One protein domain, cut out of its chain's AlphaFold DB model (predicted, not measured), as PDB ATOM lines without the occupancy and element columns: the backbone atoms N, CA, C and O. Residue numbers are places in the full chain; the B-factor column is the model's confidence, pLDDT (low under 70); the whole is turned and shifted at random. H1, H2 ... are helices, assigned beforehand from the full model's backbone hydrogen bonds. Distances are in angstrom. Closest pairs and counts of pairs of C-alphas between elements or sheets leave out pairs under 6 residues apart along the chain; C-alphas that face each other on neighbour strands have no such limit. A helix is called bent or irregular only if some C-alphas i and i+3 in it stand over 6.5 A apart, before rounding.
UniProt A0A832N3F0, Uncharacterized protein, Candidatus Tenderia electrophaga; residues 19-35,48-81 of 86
ATOM      1  N   ASN A  19     127.548  97.011  96.132       86.62
ATOM      2  CA  ASN A  19     127.206  97.938  95.053       86.62
ATOM      3  C   ASN A  19     127.989  97.630  93.770       86.62
ATOM      4  O   ASN A  19     127.398  97.599  92.687       86.62
ATOM      5  N   GLY A  20     129.284  97.328  93.887       80.25
ATOM      6  CA  GLY A  20     130.097  96.865  92.763       80.25
ATOM      7  C   GLY A  20     129.582  95.543  92.189       80.25
ATOM      8  O   GLY A  20     129.410  95.413  90.978       80.25
ATOM      9  N   LEU A  21     129.222  94.587  93.052       81.50
ATOM     10  CA  LEU A  21     128.706  93.279  92.640       81.50
ATOM     11  C   LEU A  21     127.413  93.406  91.824       81.50
ATOM     12  O   LEU A  21     127.278  92.761  90.788       81.50
ATOM     13  N   LYS A  22     126.488  94.282  92.244       82.12
ATOM     14  CA  LYS A  22     125.252  94.582  91.499       82.12
ATOM     15  C   LYS A  22     125.537  95.191  90.127       82.12
ATOM     16  O   LYS A  22     124.916  94.795  89.142       82.12
ATOM     17  N   ARG A  23     126.473  96.141  90.053       81.94
ATOM     18  CA  ARG A  23     126.833  96.827  88.804       81.94
ATOM     19  C   ARG A  23     127.476  95.865  87.804       81.94
ATOM     20  O   ARG A  23     127.077  95.842  86.642       81.94
ATOM     21  N   ASN A  24     128.372  95.009  88.281       75.88
ATOM     22  CA  ASN A  24     129.045  94.012  87.453       75.88
ATOM     23  C   ASN A  24     128.089  92.906  87.014       75.88
ATOM     24  O   ASN A  24     128.101  92.512  85.854       75.88
ATOM     25  N   ALA A  25     127.210  92.441  87.907       76.25
ATOM     26  CA  ALA A  25     126.168  91.482  87.549       76.25
ATOM     27  C   ALA A  25     125.250  92.035  86.447       76.25
ATOM     28  O   ALA A  25     124.901  91.311  85.515       76.25
ATOM     29  N   HIS A  26     124.908  93.326  86.514       78.94
ATOM     30  CA  HIS A  26     124.143  93.995  85.466       78.94
ATOM     31  C   HIS A  26     124.923  94.078  84.145       78.94
ATOM     32  O   HIS A  26     124.381  93.727  83.103       78.94
ATOM     33  N   GLN A  27     126.205  94.457  84.172       74.19
ATOM     34  CA  GLN A  27     127.056  94.480  82.976       74.19
ATOM     35  C   GLN A  27     127.207  93.093  82.333       74.19
ATOM     36  O   GLN A  27     127.064  92.977  81.120       74.19
ATOM     37  N   ILE A  28     127.407  92.033  83.126       72.44
ATOM     38  CA  ILE A  28     127.484  90.645  82.637       72.44
ATOM     39  C   ILE A  28     126.156  90.218  81.997       72.44
ATOM     40  O   ILE A  28     126.152  89.618  80.921       72.44
ATOM     41  N   ALA A  29     125.020  90.536  82.627       73.62
ATOM     42  CA  ALA A  29     123.698  90.217  82.088       73.62
ATOM     43  C   ALA A  29     123.429  90.944  80.759       73.62
ATOM     44  O   ALA A  29     122.954  90.330  79.802       73.62
ATOM     45  N   THR A  30     123.792  92.224  80.669       68.88
ATOM     46  CA  THR A  30     123.632  93.035  79.454       68.88
ATOM     47  C   THR A  30     124.592  92.598  78.345       68.88
ATOM     48  O   THR A  30     124.177  92.510  77.189       68.88
ATOM     49  N   ALA A  31     125.835  92.235  78.674       64.62
ATOM     50  CA  ALA A  31     126.801  91.669  77.727       64.62
ATOM     51  C   ALA A  31     126.325  90.315  77.168       64.62
ATOM     52  O   ALA A  31     126.423  90.054  75.970       64.62
ATOM     53  N   LYS A  32     125.713  89.472  78.011       59.47
ATOM     54  CA  LYS A  32     125.078  88.222  77.573       59.47
ATOM     55  C   LYS A  32     123.853  88.475  76.684       59.47
ATOM     56  O   LYS A  32     123.646  87.739  75.726       59.47
ATOM     57  N   SER A  33     123.061  89.510  76.970       54.94
ATOM     58  CA  SER A  33     121.894  89.888  76.158       54.94
ATOM     59  C   SER A  33     122.279  90.450  74.785       54.94
ATOM     60  O   SER A  33     121.569  90.214  73.812       54.94
ATOM     61  N   SER A  34     123.391  91.180  74.691       51.06
ATOM     62  CA  SER A  34     123.895  91.748  73.431       51.06
ATOM     63  C   SER A  34     124.605  90.710  72.554       51.06
ATOM     64  O   SER A  34     124.563  90.823  71.334       51.06
ATOM     65  N   ALA A  35     125.143  89.634  73.139       52.25
ATOM     66  CA  ALA A  35     125.667  88.487  72.390       52.25
ATOM     67  C   ALA A  35     124.585  87.673  71.644       52.25
ATOM     68  O   ALA A  35     124.919  86.928  70.730       52.25
ATOM     69  N   ASN A  48     136.223  89.201  75.660       52.03
ATOM     70  CA  ASN A  48     136.948  90.223  76.420       52.03
ATOM     71  C   ASN A  48     135.997  91.123  77.227       52.03
ATOM     72  O   ASN A  48     136.292  91.432  78.376       52.03
ATOM     73  N   ASN A  49     134.814  91.443  76.686       61.19
ATOM     74  CA  ASN A  49     133.823  92.307  77.347       61.19
ATOM     75  C   ASN A  49     133.195  91.682  78.615       61.19
ATOM     76  O   ASN A  49     132.715  92.387  79.494       61.19
ATOM     77  N   VAL A  50     133.196  90.348  78.739       62.50
ATOM     78  CA  VAL A  50     132.661  89.650  79.928       62.50
ATOM     79  C   VAL A  50     133.760  89.307  80.941       62.50
ATOM     80  O   VAL A  50     133.462  89.119  82.117       62.50
ATOM     81  N   THR A  51     135.028  89.256  80.522       70.88
ATOM     82  CA  THR A  51     136.153  88.863  81.388       70.88
ATOM     83  C   THR A  51     136.460  89.921  82.453       70.88
ATOM     84  O   THR A  51     136.560  89.570  83.629       70.88
ATOM     85  N   GLU A  52     136.541  91.202  82.079       72.75
ATOM     86  CA  GLU A  52     136.723  92.322  83.022       72.75
ATOM     87  C   GLU A  52     135.651  92.359  84.124       72.75
ATOM     88  O   GLU A  52     136.009  92.272  85.301       72.75
ATOM     89  N   PRO A  53     134.339  92.369  83.813       70.44
ATOM     90  CA  PRO A  53     133.325  92.434  84.859       70.44
ATOM     91  C   PRO A  53     133.265  91.159  85.715       70.44
ATOM     92  O   PRO A  53     132.843  91.226  86.871       70.44
ATOM     93  N   LEU A  54     133.722  90.003  85.213       74.44
ATOM     94  CA  LEU A  54     133.869  88.780  86.017       74.44
ATOM     95  C   LEU A  54     135.015  88.888  87.029       74.44
ATOM     96  O   LEU A  54     134.878  88.423  88.165       74.44
ATOM     97  N   ILE A  55     136.140  89.487  86.630       82.38
ATOM     98  CA  ILE A  55     137.271  89.768  87.522       82.38
ATOM     99  C   ILE A  55     136.846  90.784  88.578       82.38
ATOM    100  O   ILE A  55     137.004  90.516  89.771       82.38
ATOM    101  N   ASP A  56     136.203  91.876  88.173       78.56
ATOM    102  CA  ASP A  56     135.704  92.872  89.117       78.56
ATOM    103  C   ASP A  56     134.646  92.268  90.052       78.56
ATOM    104  O   ASP A  56     134.574  92.614  91.229       78.56
ATOM    105  N   MET A  57     133.819  91.326  89.579       76.81
ATOM    106  CA  MET A  57     132.857  90.623  90.436       76.81
ATOM    107  C   MET A  57     133.566  89.780  91.508       76.81
ATOM    108  O   MET A  57     133.135  89.771  92.663       76.81
ATOM    109  N   LYS A  58     134.672  89.109  91.163       81.75
ATOM    110  CA  LYS A  58     135.516  88.397  92.138       81.75
ATOM    111  C   LYS A  58     136.182  89.362  93.122       81.75
ATOM    112  O   LYS A  58     136.213  89.068  94.313       81.75
ATOM    113  N   MET A  59     136.662  90.510  92.647       83.38
ATOM    114  CA  MET A  59     137.265  91.552  93.484       83.38
ATOM    115  C   MET A  59     136.253  92.115  94.493       83.38
ATOM    116  O   MET A  59     136.537  92.206  95.685       83.38
ATOM    117  N   ASN A  60     135.030  92.395  94.039       76.50
ATOM    118  CA  ASN A  60     133.927  92.850  94.883       76.50
ATOM    119  C   ASN A  60     133.526  91.799  95.925       76.50
ATOM    120  O   ASN A  60     133.295  92.137  97.085       76.50
ATOM    121  N   LYS A  61     133.497  90.516  95.544       80.94
ATOM    122  CA  LYS A  61     133.276  89.415  96.490       80.94
ATOM    123  C   LYS A  61     134.366  89.377  97.566       80.94
ATOM    124  O   LYS A  61     134.042  89.301  98.748       80.94
ATOM    125  N   LEU A  62     135.634  89.487  97.168       85.81
ATOM    126  CA  LEU A  62     136.767  89.519  98.094       85.81
ATOM    127  C   LEU A  62     136.672  90.706  99.066       85.81
ATOM    128  O   LEU A  62     136.990  90.570 100.244       85.81
ATOM    129  N   GLN A  63     136.189  91.859  98.600       79.31
ATOM    130  CA  GLN A  63     135.996  93.041  99.439       79.31
ATOM    131  C   GLN A  63     134.907  92.839 100.506       79.31
ATOM    132  O   GLN A  63     135.086  93.252 101.654       79.31
ATOM    133  N   VAL A  64     133.815  92.149 100.165       83.31
ATOM    134  CA  VAL A  64     132.773  91.758 101.132       83.31
ATOM    135  C   VAL A  64     133.315  90.742 102.144       83.31
ATOM    136  O   VAL A  64     133.103  90.905 103.344       83.31
ATOM    137  N   GLU A  65     134.048  89.724 101.683       81.19
ATOM    138  CA  GLU A  65     134.661  88.710 102.555       81.19
ATOM    139  C   GLU A  65     135.685  89.321 103.518       81.19
ATOM    140  O   GLU A  65     135.703  88.976 104.699       81.19
ATOM    141  N   MET A  66     136.493  90.280 103.055       78.88
ATOM    142  CA  MET A  66     137.385  91.047 103.927       78.88
ATOM    143  C   MET A  66     136.612  91.834 104.981       78.88
ATOM    144  O   MET A  66     136.979  91.778 106.152       78.88
ATOM    145  N   GLY A  67     135.537  92.532 104.602       75.19
ATOM    146  CA  GLY A  67     134.706  93.269 105.556       75.19
ATOM    147  C   GLY A  67     134.135  92.361 106.648       75.19
ATOM    148  O   GLY A  67     134.227  92.684 107.832       75.19
ATOM    149  N   ALA A  68     133.638  91.181 106.264       81.44
ATOM    150  CA  ALA A  68     133.177  90.165 107.208       81.44
ATOM    151  C   ALA A  68     134.307  89.671 108.128       81.44
ATOM    152  O   ALA A  68     134.119  89.571 109.339       81.44
ATOM    153  N   LYS A  69     135.501  89.425 107.578       83.31
ATOM    154  CA  LYS A  69     136.656  88.942 108.346       83.31
ATOM    155  C   LYS A  69     137.202  89.980 109.328       83.31
ATOM    156  O   LYS A  69     137.630  89.610 110.415       83.31
ATOM    157  N   VAL A  70     137.150  91.267 108.982       83.69
ATOM    158  CA  VAL A  70     137.519  92.373 109.882       83.69
ATOM    159  C   VAL A  70     136.532  92.487 111.044       83.69
ATOM    160  O   VAL A  70     136.954  92.635 112.191       83.69
ATOM    161  N   ILE A  71     135.228  92.366 110.774       81.50
ATOM    162  CA  ILE A  71     134.199  92.351 111.825       81.50
ATOM    163  C   ILE A  71     134.392  91.138 112.741       81.50
ATOM    164  O   ILE A  71     134.353  91.285 113.962       81.50
ATOM    165  N   GLN A  72     134.656  89.960 112.168       83.06
ATOM    166  CA  GLN A  72     134.926  88.745 112.932       83.06
ATOM    167  C   GLN A  72     136.174  88.889 113.808       83.06
ATOM    168  O   GLN A  72     136.096  88.646 115.005       83.06
ATOM    169  N   ALA A  73     137.290  89.377 113.261       84.06
ATOM    170  CA  ALA A  73     138.509  89.617 114.032       84.06
ATOM    171  C   ALA A  73     138.287  90.624 115.176       84.06
ATOM    172  O   ALA A  73     138.816  90.442 116.269       84.06
ATOM    173  N   GLY A  74     137.473  91.662 114.954       79.31
ATOM    174  CA  GLY A  74     137.057  92.586 116.010       79.31
ATOM    175  C   GLY A  74     136.217  91.907 117.098       79.31
ATOM    176  O   GLY A  74     136.440  92.152 118.282       79.31
ATOM    177  N   SER A  75     135.289  91.027 116.714       77.50
ATOM    178  CA  SER A  75     134.482  90.229 117.646       77.50
ATOM    179  C   SER A  75     135.337  89.251 118.455       77.50
ATOM    180  O   SER A  75     135.175  89.170 119.668       77.50
ATOM    181  N   ASP A  76     136.275  88.555 117.815       82.12
ATOM    182  CA  ASP A  76     137.180  87.596 118.459       82.12
ATOM    183  C   ASP A  76     138.164  88.307 119.403       82.12
ATOM    184  O   ASP A  76     138.467  87.820 120.494       82.12
ATOM    185  N   MET A  77     138.624  89.508 119.038       81.31
ATOM    186  CA  MET A  77     139.423  90.358 119.922       81.31
ATOM    187  C   MET A  77     138.621  90.803 121.154       81.31
ATOM    188  O   MET A  77     139.135  90.756 122.265       81.31
ATOM    189  N   ILE A  78     137.357  91.199 120.996       80.81
ATOM    190  CA  ILE A  78     136.498  91.542 122.142       80.81
ATOM    191  C   ILE A  78     136.213  90.307 122.999       80.81
ATOM    192  O   ILE A  78     136.281  90.393 124.222       80.81
ATOM    193  N   GLY A  79     135.931  89.165 122.370       79.69
ATOM    194  CA  GLY A  79     135.693  87.894 123.047       79.69
ATOM    195  C   GLY A  79     136.900  87.450 123.868       79.69
ATOM    196  O   GLY A  79     136.749  87.166 125.048       79.69
ATOM    197  N   SER A  80     138.103  87.486 123.291       77.44
ATOM    198  CA  SER A  80     139.344  87.173 124.014       77.44
ATOM    199  C   SER A  80     139.655  88.169 125.135       77.44
ATOM    200  O   SER A  80     140.085  87.757 126.206       77.44
ATOM    201  N   LEU A  81     139.394  89.469 124.952       73.88
ATOM    202  CA  LEU A  81     139.548  90.458 126.029       73.88
ATOM    203  C   LEU A  81     138.546  90.255 127.175       73.88
ATOM    204  O   LEU A  81     138.878  90.545 128.323       73.88
TER     205      LEU A  81
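AT A GLANCE: This is residues 19 to 35 and 48 to 81 of the 86 residues of an uncharacterized protein of Candidatus Tenderia electrophaga (UniProt A0A832N3F0). What does the model look like? A short helix, H1, lies side by side with the first part of a much longer helix, H2, the two running opposite ways, and residues 65 to 81 of H2 stick out beyond this pair as a free arm. What is it made of? There are 51 printed residues with two named helices, H1 then H2, and no named strand; the class is all helix. How spread out is it? The whole is extended, with a radius of gyration of the C-alphas of 16.1 A, and it spans 55 by 16 by 9 A, a rod in outline.

HOW THE PARTS SIT: How do the two helices stand to each other? H1, residues 19 to 35, and H2, residues 48 to 81, touch, with 19 pairs of C-alphas within 8 A; their closest C-alphas are those of Asn 24 and Pro 53, 5.2 A apart. Their lines stand at a shallow tilt of 21 degrees, opposite ways. Which part of H2 touches H1? Residues 49 to 61 alone do, and residues 65 to 81 stand free. What do the backbones show? In H1 every O i to N i+4 pair is within hydrogen-bond range; in H2 28 of 30 are.

IN THESE COORDINATES: Where is H1? It runs 24.6 A from C-alpha 19 at (127.206, 97.938, 95.053) to C-alpha 35 at (125.667, 88.487, 72.390). Where is H2? It runs 49.7 A from C-alpha 48 to C-alpha 81 at (139.548, 90.458, 126.029). H2 is neither bent nor irregular, but only just: C-alphas 49 and 52 are 6.4 A apart.

THE WHOLE: How large is it? The two C-alphas farthest apart, those of Ala 35 and Leu 81, are 55.4 A apart. Is anything cut out? Residues 36 to 47, the link across the cut, are not printed, and C-alphas 35 and 48 are 12.1 A apart. Where is confidence low? Residues 30 to 35 and 48 to 50 are under 70; the mean pLDDT of the printed part is 75.5.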